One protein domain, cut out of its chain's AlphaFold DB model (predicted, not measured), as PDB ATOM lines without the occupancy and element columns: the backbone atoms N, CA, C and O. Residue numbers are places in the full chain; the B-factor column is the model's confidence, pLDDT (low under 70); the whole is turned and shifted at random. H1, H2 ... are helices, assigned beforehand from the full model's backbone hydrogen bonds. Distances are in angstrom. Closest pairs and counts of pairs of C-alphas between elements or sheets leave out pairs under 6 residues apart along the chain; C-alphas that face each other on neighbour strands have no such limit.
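AT A GLANCE: This is residues 24 to 98 of the 268 residues of an uncharacterized protein of Lentinus tigrinus ALCF2SS1-7 (UniProt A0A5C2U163). One long helix, H3, makes most of the length of a slender rod, and two shorter helices, H1 and H2, lie end to end along one side of it, joined by residues 43 to 49. H2 folds back into H3 as a helical hairpin, whose turn sticks out at one end of the rod with residues 58 to 64. The printed part has 75 residues with three named helices, in the order H1, H2, H3, and no named strand; the class is all helix. It is extended, with a radius of gyration of the C-alphas of 18.2 A and spans of 60 by 18 by 15 A.

HOW THE PARTS SIT: H3, residues 65 to 97, touches H2, residues 50 to 60, with its residues 68 to 71 alone; the closest C-alphas, of Tyr 57 and Leu 68, are 7.2 A apart. These two form a hairpin, running opposite ways at a shallow tilt of 27 degrees. H1, residues 24 to 42, touches H3 with residues 34 to 41 alone, and H3 touches H1 with residues 82 to 89 alone. Their closest C-alphas, of Leu 34 and His 89, are 7.2 A apart, and they run opposite ways at a shallow tilt of 26 degrees. H1 and H2 are apart. In H2 and H3 every O i to N i+4 pair is within hydrogen-bond range; in H1, 14 of 15 are.

IN THESE COORDINATES: H3 has 33 residues and is 47.8 A long from C-alpha 65 at (-46.196, 58.262, -35.618) to C-alpha 97 at (-38.621, 11.069, -35.379). H1 measures 27.5 A and begins at C-alpha 24 (-28.158, 6.820, -27.494). H2 measures 15.5 A.

THE WHOLE: The C-alphas farthest apart, of Gln 24 and Gly 61, are 59.6 A apart. The printed part has no cut. The link from H1 to H2 is short, and that from H2 to H3 is tight. Mean pLDDT of the printed part is 83.6; residues 24, 25 and 61 are under 70.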
ATOM      1  N   GLN A  24     -26.781   6.671 -27.959       65.62
ATOM      2  CA  GLN A  24     -28.158   6.820 -27.494       65.62
ATOM      3  C   GLN A  24     -28.261   7.750 -26.274       65.62
ATOM      4  O   GLN A  24     -29.239   8.482 -26.120       65.62
ATOM      5  N   ARG A  25     -27.245   7.772 -25.400       69.62
ATOM      6  CA  ARG A  25     -27.248   8.636 -24.210       69.62
ATOM      7  C   ARG A  25     -27.066  10.117 -24.560       69.62
ATOM      8  O   ARG A  25     -27.680  10.954 -23.899       69.62
ATOM      9  N   LEU A  26     -26.275  10.429 -25.589       70.44
ATOM     10  CA  LEU A  26     -26.057  11.805 -26.047       70.44
ATOM     11  C   LEU A  26     -27.336  12.401 -26.659       70.44
ATOM     12  O   LEU A  26     -27.782  13.461 -26.226       70.44
ATOM     13  N   ALA A  27     -28.004  11.657 -27.550       73.56
ATOM     14  CA  ALA A  27     -29.247  12.092 -28.202       73.56
ATOM     15  C   ALA A  27     -30.369  12.435 -27.201       73.56
ATOM     16  O   ALA A  27     -31.127  13.388 -27.385       73.56
ATOM     17  N   ASN A  28     -30.444  11.700 -26.087       78.69
ATOM     18  CA  ASN A  28     -31.402  11.974 -25.015       78.69
ATOM     19  C   ASN A  28     -31.122  13.294 -24.269       78.69
ATOM     20  O   ASN A  28     -32.053  13.910 -23.748       78.69
ATOM     21  N   SER A  29     -29.861  13.725 -24.176       81.94
ATOM     22  CA  SER A  29     -29.489  15.001 -23.545       81.94
ATOM     23  C   SER A  29     -29.894  16.189 -24.416       81.94
ATOM     24  O   SER A  29     -30.474  17.162 -23.922       81.94
ATOM     25  N   ASP A  30     -29.656  16.082 -25.722       82.12
ATOM     26  CA  ASP A  30     -30.006  17.123 -26.689       82.12
ATOM     27  C   ASP A  30     -31.524  17.288 -26.787       82.12
ATOM     28  O   ASP A  30     -32.037  18.406 -26.730       82.12
ATOM     29  N   MET A  31     -32.264  16.174 -26.792       84.62
ATOM     30  CA  MET A  31     -33.727  16.192 -26.790       84.62
ATOM     31  C   MET A  31     -34.297  16.872 -25.539       84.62
ATOM     32  O   MET A  31     -35.204  17.696 -25.643       84.62
ATOM     33  N   LYS A  32     -33.742  16.599 -24.351       87.06
ATOM     34  CA  LYS A  32     -34.149  17.282 -23.108       87.06
ATOM     35  C   LYS A  32     -33.871  18.780 -23.164       87.06
ATOM     36  O   LYS A  32     -34.698  19.567 -22.708       87.06
ATOM     37  N   THR A  33     -32.733  19.171 -23.730       87.50
ATOM     38  CA  THR A  33     -32.360  20.582 -23.891       87.50
ATOM     39  C   THR A  33     -33.308  21.295 -24.855       87.50
ATOM     40  O   THR A  33     -33.749  22.404 -24.561       87.50
ATOM     41  N   LEU A  34     -33.695  20.635 -25.950       85.69
ATOM     42  CA  LEU A  34     -34.649  21.155 -26.931       85.69
ATOM     43  C   LEU A  34     -36.072  21.269 -26.373       85.69
ATOM     44  O   LEU A  34     -36.770  22.253 -26.619       85.69
ATOM     45  N   LEU A  35     -36.515  20.291 -25.584       87.56
ATOM     46  CA  LEU A  35     -37.800  20.370 -24.888       87.56
ATOM     47  C   LEU A  35     -37.790  21.501 -23.853       87.56
ATOM     48  O   LEU A  35     -38.737  22.283 -23.789       87.56
ATOM     49  N   ALA A  36     -36.702  21.641 -23.091       89.00
ATOM     50  CA  ALA A  36     -36.547  22.722 -22.124       89.00
ATOM     51  C   ALA A  36     -36.515  24.107 -22.795       89.00
ATOM     52  O   ALA A  36     -37.132  25.046 -22.287       89.00
ATOM     53  N   SER A  37     -35.838  24.251 -23.941       84.31
ATOM     54  CA  SER A  37     -35.833  25.505 -24.702       84.31
ATOM     55  C   SER A  37     -37.209  25.803 -25.302       84.31
ATOM     56  O   SER A  37     -37.653  26.946 -25.246       84.31
ATOM     57  N   SER A  38     -37.920  24.788 -25.799       82.69
ATOM     58  CA  SER A  38     -39.293  24.925 -26.303       82.69
ATOM     59  C   SER A  38     -40.259  25.370 -25.206       82.69
ATOM     60  O   SER A  38     -41.084  26.250 -25.428       82.69
ATOM     61  N   TRP A  39     -40.118  24.828 -23.996       88.06
ATOM     62  CA  TRP A  39     -40.960  25.194 -22.858       88.06
ATOM     63  C   TRP A  39     -40.785  26.660 -22.446       88.06
ATOM     64  O   TRP A  39     -41.760  27.365 -22.214       88.06
ATOM     65  N   ARG A  40     -39.545  27.168 -22.465       85.75
ATOM     66  CA  ARG A  40     -39.241  28.588 -22.200       85.75
ATOM     67  C   ARG A  40     -39.921  29.544 -23.184       85.75
ATOM     68  O   ARG A  40     -40.181  30.685 -22.817       85.75
ATOM     69  N   VAL A  41     -40.161  29.109 -24.423       82.31
ATOM     70  CA  VAL A  41     -40.893  29.898 -25.427       82.31
ATOM     71  C   VAL A  41     -42.382  29.948 -25.082       82.31
ATOM     72  O   VAL A  41     -42.992  31.006 -25.198       82.31
ATOM     73  N   LEU A  42     -42.947  28.837 -24.599       80.31
ATOM     74  CA  LEU A  42     -44.350  28.749 -24.180       80.31
ATOM     75  C   LEU A  42     -44.636  29.493 -22.866       80.31
ATOM     76  O   LEU A  42     -45.748  29.968 -22.666       80.31
ATOM     77  N   GLU A  43     -43.644  29.609 -21.979       87.00
ATOM     78  CA  GLU A  43     -43.762  30.326 -20.698       87.00
ATOM     79  C   GLU A  43     -43.649  31.853 -20.816       87.00
ATOM     80  O   GLU A  43     -43.723  32.556 -19.804       87.00
ATOM     81  N   GLN A  44     -43.442  32.399 -22.016       81.25
ATOM     82  CA  GLN A  44     -43.390  33.848 -22.164       81.25
ATOM     83  C   GLN A  44     -44.760  34.469 -21.846       81.25
ATOM     84  O   GLN A  44     -45.790  33.927 -22.252       81.25
ATOM     85  N   PRO A  45     -44.799  35.600 -21.111       79.94
ATOM     86  CA  PRO A  45     -46.049  36.307 -20.883       79.94
ATOM     87  C   PRO A  45     -46.687  36.661 -22.233       79.94
ATOM     88  O   PRO A  45     -45.953  36.932 -23.190       79.94
ATOM     89  N   PRO A  46     -48.030  36.663 -22.319       73.75
ATOM     90  CA  PRO A  46     -48.714  36.958 -23.567       73.75
ATOM     91  C   PRO A  46     -48.211  38.305 -24.109       73.75
ATOM     92  O   PRO A  46     -48.170  39.281 -23.351       73.75
ATOM     93  N   PRO A  47     -47.770  38.359 -25.379       74.44
ATOM     94  CA  PRO A  47     -47.213  39.577 -25.945       74.44
ATOM     95  C   PRO A  47     -48.264  40.695 -25.912       74.44
ATOM     96  O   PRO A  47     -49.457  40.415 -26.076       74.44
ATOM     97  N   PRO A  48     -47.847  41.963 -25.726       77.62
ATOM     98  CA  PRO A  48     -48.775  43.077 -25.600       77.62
ATOM     99  C   PRO A  48     -49.658  43.176 -26.839       77.62
ATOM    100  O   PRO A  48     -49.189  43.081 -27.984       77.62
ATOM    101  N   THR A  49     -50.959  43.347 -26.628       84.94
ATOM    102  CA  THR A  49     -51.911  43.365 -27.740       84.94
ATOM    103  C   THR A  49     -51.727  44.625 -28.589       84.94
ATOM    104  O   THR A  49     -51.235  45.654 -28.130       84.94
ATOM    105  N   LEU A  50     -52.115  44.565 -29.871       79.94
ATOM    106  CA  LEU A  50     -52.096  45.758 -30.735       79.94
ATOM    107  C   LEU A  50     -52.927  46.888 -30.105       79.94
ATOM    108  O   LEU A  50     -52.541  48.052 -30.134       79.94
ATOM    109  N   ARG A  51     -54.040  46.503 -29.479       83.62
ATOM    110  CA  ARG A  51     -54.914  47.389 -28.725       83.62
ATOM    111  C   ARG A  51     -54.176  48.079 -27.577       83.62
ATOM    112  O   ARG A  51     -54.252  49.296 -27.493       83.62
ATOM    113  N   GLU A  52     -53.435  47.343 -26.752       84.38
ATOM    114  CA  GLU A  52     -52.647  47.923 -25.652       84.38
ATOM    115  C   GLU A  52     -51.584  48.903 -26.147       84.38
ATOM    116  O   GLU A  52     -51.390  49.956 -25.544       84.38
ATOM    117  N   ILE A  53     -50.921  48.592 -27.264       81.94
ATOM    118  CA  ILE A  53     -49.922  49.480 -27.874       81.94
ATOM    119  C   ILE A  53     -50.579  50.793 -28.314       81.94
ATOM    120  O   ILE A  53     -50.077  51.874 -28.004       81.94
ATOM    121  N   LEU A  54     -51.728  50.708 -28.990       82.44
ATOM    122  CA  LEU A  54     -52.480  51.877 -29.446       82.44
ATOM    123  C   LEU A  54     -53.063  52.684 -28.276       82.44
ATOM    124  O   LEU A  54     -53.033  53.913 -28.312       82.44
ATOM    125  N   GLU A  55     -53.565  52.021 -27.231       83.81
ATOM    126  CA  GLU A  55     -54.086  52.667 -26.022       83.81
ATOM    127  C   GLU A  55     -52.971  53.380 -25.241       83.81
ATOM    128  O   GLU A  55     -53.134  54.546 -24.883       83.81
ATOM    129  N   ALA A  56     -51.813  52.740 -25.046       80.44
ATOM    130  CA  ALA A  56     -50.657  53.340 -24.379       80.44
ATOM    131  C   ALA A  56     -50.093  54.539 -25.157       80.44
ATOM    132  O   ALA A  56     -49.716  55.551 -24.562       80.44
ATOM    133  N   TYR A  57     -50.071  54.439 -26.486       83.06
ATOM    134  CA  TYR A  57     -49.662  55.520 -27.372       83.06
ATOM    135  C   TYR A  57     -50.636  56.706 -27.313       83.06
ATOM    136  O   TYR A  57     -50.218  57.845 -27.101       83.06
ATOM    137  N   LYS A  58     -51.946  56.437 -27.400       81.69
ATOM    138  CA  LYS A  58     -52.996  57.458 -27.282       81.69
ATOM    139  C   LYS A  58     -52.980  58.138 -25.909       81.69
ATOM    140  O   LYS A  58     -53.200  59.341 -25.832       81.69
ATOM    141  N   ALA A  59     -52.693  57.390 -24.843       80.31
ATOM    142  CA  ALA A  59     -52.606  57.912 -23.480       80.31
ATOM    143  C   ALA A  59     -51.354  58.770 -23.227       80.31
ATOM    144  O   ALA A  59     -51.416  59.695 -22.422       80.31
ATOM    145  N   ARG A  60     -50.225  58.495 -23.904       80.81
ATOM    146  CA  ARG A  60     -49.005  59.325 -23.810       80.81
ATOM    147  C   ARG A  60     -49.088  60.640 -24.582       80.81
ATOM    148  O   ARG A  60     -48.272  61.514 -24.323       80.81
ATOM    149  N   GLY A  61     -50.062  60.799 -25.478       63.72
ATOM    150  CA  GLY A  61     -50.459  62.096 -26.038       63.72
ATOM    151  C   GLY A  61     -49.479  62.758 -27.012       63.72
ATOM    152  O   GLY A  61     -49.814  63.807 -27.546       63.72
ATOM    153  N   ASP A  62     -48.314  62.163 -27.277       70.38
ATOM    154  CA  ASP A  62     -47.257  62.823 -28.060       70.38
ATOM    155  C   ASP A  62     -47.393  62.629 -29.580       70.38
ATOM    156  O   ASP A  62     -46.697  63.260 -30.363       70.38
ATOM    157  N   GLY A  63     -48.302  61.759 -30.037       74.69
ATOM    158  CA  GLY A  63     -48.630  61.650 -31.464       74.69
ATOM    159  C   GLY A  63     -47.458  61.292 -32.395       74.69
ATOM    160  O   GLY A  63     -47.631  61.373 -33.613       74.69
ATOM    161  N   ASP A  64     -46.317  60.842 -31.859       86.50
ATOM    162  CA  ASP A  64     -45.143  60.429 -32.630       86.50
ATOM    163  C   ASP A  64     -45.378  59.137 -33.435       86.50
ATOM    164  O   ASP A  64     -45.139  58.006 -32.991       86.50
ATOM    165  N   ARG A  65     -45.881  59.324 -34.659       88.00
ATOM    166  CA  ARG A  65     -46.196  58.262 -35.618       88.00
ATOM    167  C   ARG A  65     -45.011  57.324 -35.843       88.00
ATOM    168  O   ARG A  65     -45.220  56.125 -36.044       88.00
ATOM    169  N   GLU A  66     -43.793  57.853 -35.792       84.38
ATOM    170  CA  GLU A  66     -42.575  57.087 -36.029       84.38
ATOM    171  C   GLU A  66     -42.291  56.137 -34.862       84.38
ATOM    172  O   GLU A  66     -41.936  54.979 -35.088       84.38
ATOM    173  N   MET A  67     -42.570  56.552 -33.621       84.69
ATOM    174  CA  MET A  67     -42.521  55.654 -32.463       84.69
ATOM    175  C   MET A  67     -43.560  54.529 -32.570       84.69
ATOM    176  O   MET A  67     -43.237  53.373 -32.288       84.69
ATOM    177  N   LEU A  68     -44.793  54.826 -33.003       85.75
ATOM    178  CA  LEU A  68     -45.812  53.789 -33.201       85.75
ATOM    179  C   LEU A  68     -45.374  52.783 -34.275       85.75
ATOM    180  O   LEU A  68     -45.424  51.578 -34.036       85.75
ATOM    181  N   LEU A  69     -44.899  53.258 -35.429       84.88
ATOM    182  CA  LEU A  69     -44.373  52.390 -36.486       84.88
ATOM    183  C   LEU A  69     -43.191  51.549 -36.003       84.88
ATOM    184  O   LEU A  69     -43.140  50.355 -36.292       84.88
ATOM    185  N   ALA A  70     -42.277  52.132 -35.227       84.31
ATOM    186  CA  ALA A  70     -41.163  51.404 -34.636       84.31
ATOM    187  C   ALA A  70     -41.643  50.306 -33.673       84.31
ATOM    188  O   ALA A  70     -41.144  49.185 -33.746       84.31
ATOM    189  N   MET A  71     -42.640  50.576 -32.822       85.88
ATOM    190  CA  MET A  71     -43.233  49.560 -31.942       85.88
ATOM    191  C   MET A  71     -43.913  48.437 -32.732       85.88
ATOM    192  O   MET A  71     -43.775  47.267 -32.374       85.88
ATOM    193  N   LEU A  72     -44.620  48.770 -33.813       89.56
ATOM    194  CA  LEU A  72     -45.262  47.782 -34.682       89.56
ATOM    195  C   LEU A  72     -44.236  46.930 -35.441       89.56
ATOM    196  O   LEU A  72     -44.387  45.712 -35.486       89.56
ATOM    197  N   ASN A  73     -43.170  47.538 -35.968       85.69
ATOM    198  CA  ASN A  73     -42.074  46.829 -36.635       85.69
ATOM    199  C   ASN A  73     -41.263  45.964 -35.666       85.69
ATOM    200  O   ASN A  73     -40.877  44.844 -35.998       85.69
ATOM    201  N   ALA A  74     -41.016  46.453 -34.449       87.25
ATOM    202  CA  ALA A  74     -40.377  45.664 -33.402       87.25
ATOM    203  C   ALA A  74     -41.237  44.443 -33.045       87.25
ATOM    204  O   ALA A  74     -40.713  43.339 -32.916       87.25
ATOM    205  N   LYS A  75     -42.561  44.626 -32.957       88.56
ATOM    206  CA  LYS A  75     -43.507  43.535 -32.711       88.56
ATOM    207  C   LYS A  75     -43.519  42.509 -33.843       88.56
ATOM    208  O   LYS A  75     -43.378  41.322 -33.570       88.56
ATOM    209  N   SER A  76     -43.638  42.943 -35.097       89.12
ATOM    210  CA  SER A  76     -43.636  42.019 -36.238       89.12
ATOM    211  C   SER A  76     -42.317  41.246 -36.351       89.12
ATOM    212  O   SER A  76     -42.327  40.055 -36.658       89.12
ATOM    213  N   SER A  77     -41.188  41.890 -36.036       87.81
ATOM    214  CA  SER A  77     -39.870  41.241 -35.998       87.81
ATOM    215  C   SER A  77     -39.777  40.175 -34.901       87.81
ATOM    216  O   SER A  77     -39.193  39.113 -35.116       87.81
ATOM    217  N   GLU A  78     -40.372  40.424 -33.732       88.06
ATOM    218  CA  GLU A  78     -40.420  39.440 -32.648       88.06
ATOM    219  C   GLU A  78     -41.298  38.236 -33.017       88.06
ATOM    220  O   GLU A  78     -40.872  37.093 -32.844       88.06
ATOM    221  N   ASP A  79     -42.469  38.468 -33.618       89.62
ATOM    222  CA  ASP A  79     -43.348  37.394 -34.096       89.62
ATOM    223  C   ASP A  79     -42.634  36.515 -35.147       89.62
ATOM    224  O   ASP A  79     -42.691  35.282 -35.083       89.62
ATOM    225  N   GLN A  80     -41.873  37.124 -36.067       93.94
ATOM    226  CA  GLN A  80     -41.040  36.397 -37.038       93.94
ATOM    227  C   GLN A  80     -39.942  35.560 -36.366       93.94
ATOM    228  O   GLN A  80     -39.684  34.422 -36.780       93.94
ATOM    229  N   ARG A  81     -39.302  36.090 -35.317       93.00
ATOM    230  CA  ARG A  81     -38.285  35.368 -34.538       93.00
ATOM    231  C   ARG A  81     -38.886  34.136 -33.861       93.00
ATOM    232  O   ARG A  81     -38.295  33.058 -33.931       93.00
ATOM    233  N   VAL A  82     -40.050  34.281 -33.222       88.12
ATOM    234  CA  VAL A  82     -40.753  33.179 -32.541       88.12
ATOM    235  C   VAL A  82     -41.193  32.106 -33.537       88.12
ATOM    236  O   VAL A  82     -40.953  30.923 -33.291       88.12
ATOM    237  N   ALA A  83     -41.755  32.498 -34.684       90.50
ATOM    238  CA  ALA A  83     -42.138  31.562 -35.739       90.50
ATOM    239  C   ALA A  83     -40.930  30.768 -36.265       90.50
ATOM    240  O   ALA A  83     -40.979  29.541 -36.328       90.50
ATOM    241  N   SER A  84     -39.814  31.450 -36.550       92.00
ATOM    242  CA  SER A  84     -38.576  30.813 -37.026       92.00
ATOM    243  C   SER A  84     -38.025  29.799 -36.020       92.00
ATOM    244  O   SER A  84     -37.607  28.705 -36.397       92.00
ATOM    245  N   LEU A  85     -38.057  30.140 -34.728       91.19
ATOM    246  CA  LEU A  85     -37.614  29.250 -33.657       91.19
ATOM    247  C   LEU A  85     -38.517  28.015 -33.534       91.19
ATOM    248  O   LEU A  85     -38.016  26.901 -33.398       91.19
ATOM    249  N   ALA A  86     -39.837  28.191 -33.631       88.31
ATOM    250  CA  ALA A  86     -40.785  27.082 -33.622       88.31
ATOM    251  C   ALA A  86     -40.580  26.148 -34.827       88.31
ATOM    252  O   ALA A  86     -40.564  24.928 -34.659       88.31
ATOM    253  N   THR A  87     -40.357  26.703 -36.024       92.69
ATOM    254  CA  THR A  87     -40.015  25.925 -37.224       92.69
ATOM    255  C   THR A  87     -38.711  25.155 -37.037       92.69
ATOM    256  O   THR A  87     -38.672  23.972 -37.355       92.69
ATOM    257  N   LEU A  88     -37.670  25.769 -36.468       91.44
ATOM    258  CA  LEU A  88     -36.407  25.084 -36.175       91.44
ATOM    259  C   LEU A  88     -36.598  23.918 -35.196       91.44
ATOM    260  O   LEU A  88     -36.077  22.826 -35.405       91.44
ATOM    261  N   HIS A  89     -37.354  24.127 -34.120       89.50
ATOM    262  CA  HIS A  89     -37.627  23.059 -33.163       89.50
ATOM    263  C   HIS A  89     -38.426  21.920 -33.812       89.50
ATOM    264  O   HIS A  89     -38.134  20.751 -33.561       89.50
ATOM    265  N   ARG A  90     -39.390  22.249 -34.685       88.19
ATOM    266  CA  ARG A  90     -40.157  21.272 -35.470       88.19
ATOM    267  C   ARG A  90     -39.244  20.447 -36.376       88.19
ATOM    268  O   ARG A  90     -39.296  19.226 -36.300       88.19
ATOM    269  N   THR A  91     -38.378  21.085 -37.165       91.00
ATOM    270  CA  THR A  91     -37.464  20.375 -38.075       91.00
ATOM    271  C   THR A  91     -36.476  19.499 -37.318       91.00
ATOM    272  O   THR A  91     -36.222  18.370 -37.727       91.00
ATOM    273  N   MET A  92     -35.955  19.973 -36.184       86.69
ATOM    274  CA  MET A  92     -35.107  19.157 -35.321       86.69
ATOM    275  C   MET A  92     -35.841  17.913 -34.821       86.69
ATOM    276  O   MET A  92     -35.305  16.817 -34.939       86.69
ATOM    277  N   LEU A  93     -37.068  18.052 -34.314       86.50
ATOM    278  CA  LEU A  93     -37.870  16.907 -33.878       86.50
ATOM    279  C   LEU A  93     -38.186  15.942 -35.026       86.50
ATOM    280  O   LEU A  93     -38.085  14.734 -34.821       86.50
ATOM    281  N   ASP A  94     -38.499  16.450 -36.219       86.62
ATOM    282  CA  ASP A  94     -38.754  15.627 -37.405       86.62
ATOM    283  C   ASP A  94     -37.508  14.809 -37.798       86.62
ATOM    284  O   ASP A  94     -37.632  13.633 -38.129       86.62
ATOM    285  N   MET A  95     -36.297  15.373 -37.672       82.38
ATOM    286  CA  MET A  95     -35.047  14.625 -37.887       82.38
ATOM    287  C   MET A  95     -34.847  13.495 -36.868       82.38
ATOM    288  O   MET A  95     -34.319  12.446 -37.226       82.38
ATOM    289  N   TYR A  96     -35.270  13.685 -35.612       81.50
ATOM    290  CA  TYR A  96     -35.181  12.639 -34.584       81.50
ATOM    291  C   TYR A  96     -36.303  11.595 -34.685       81.50
ATOM    292  O   TYR A  96     -36.119  10.469 -34.230       81.50
ATOM    293  N   GLN A  97     -37.467  11.962 -35.230       80.38
ATOM    294  CA  GLN A  97     -38.621  11.069 -35.379       80.38
ATOM    295  C   GLN A  97     -38.660  10.334 -36.714       80.38
ATOM    296  O   GLN A  97     -39.390   9.347 -36.806       80.38
ATOM    297  N   ALA A  98     -37.905  10.786 -37.722       71.94
ATOM    298  CA  ALA A  98     -37.771  10.092 -38.991       71.94
ATOM    299  C   ALA A  98     -37.400   8.629 -38.703       71.94
ATOM    300  O   ALA A  98     -36.299   8.367 -38.207       71.94
TER     301      ALA A  98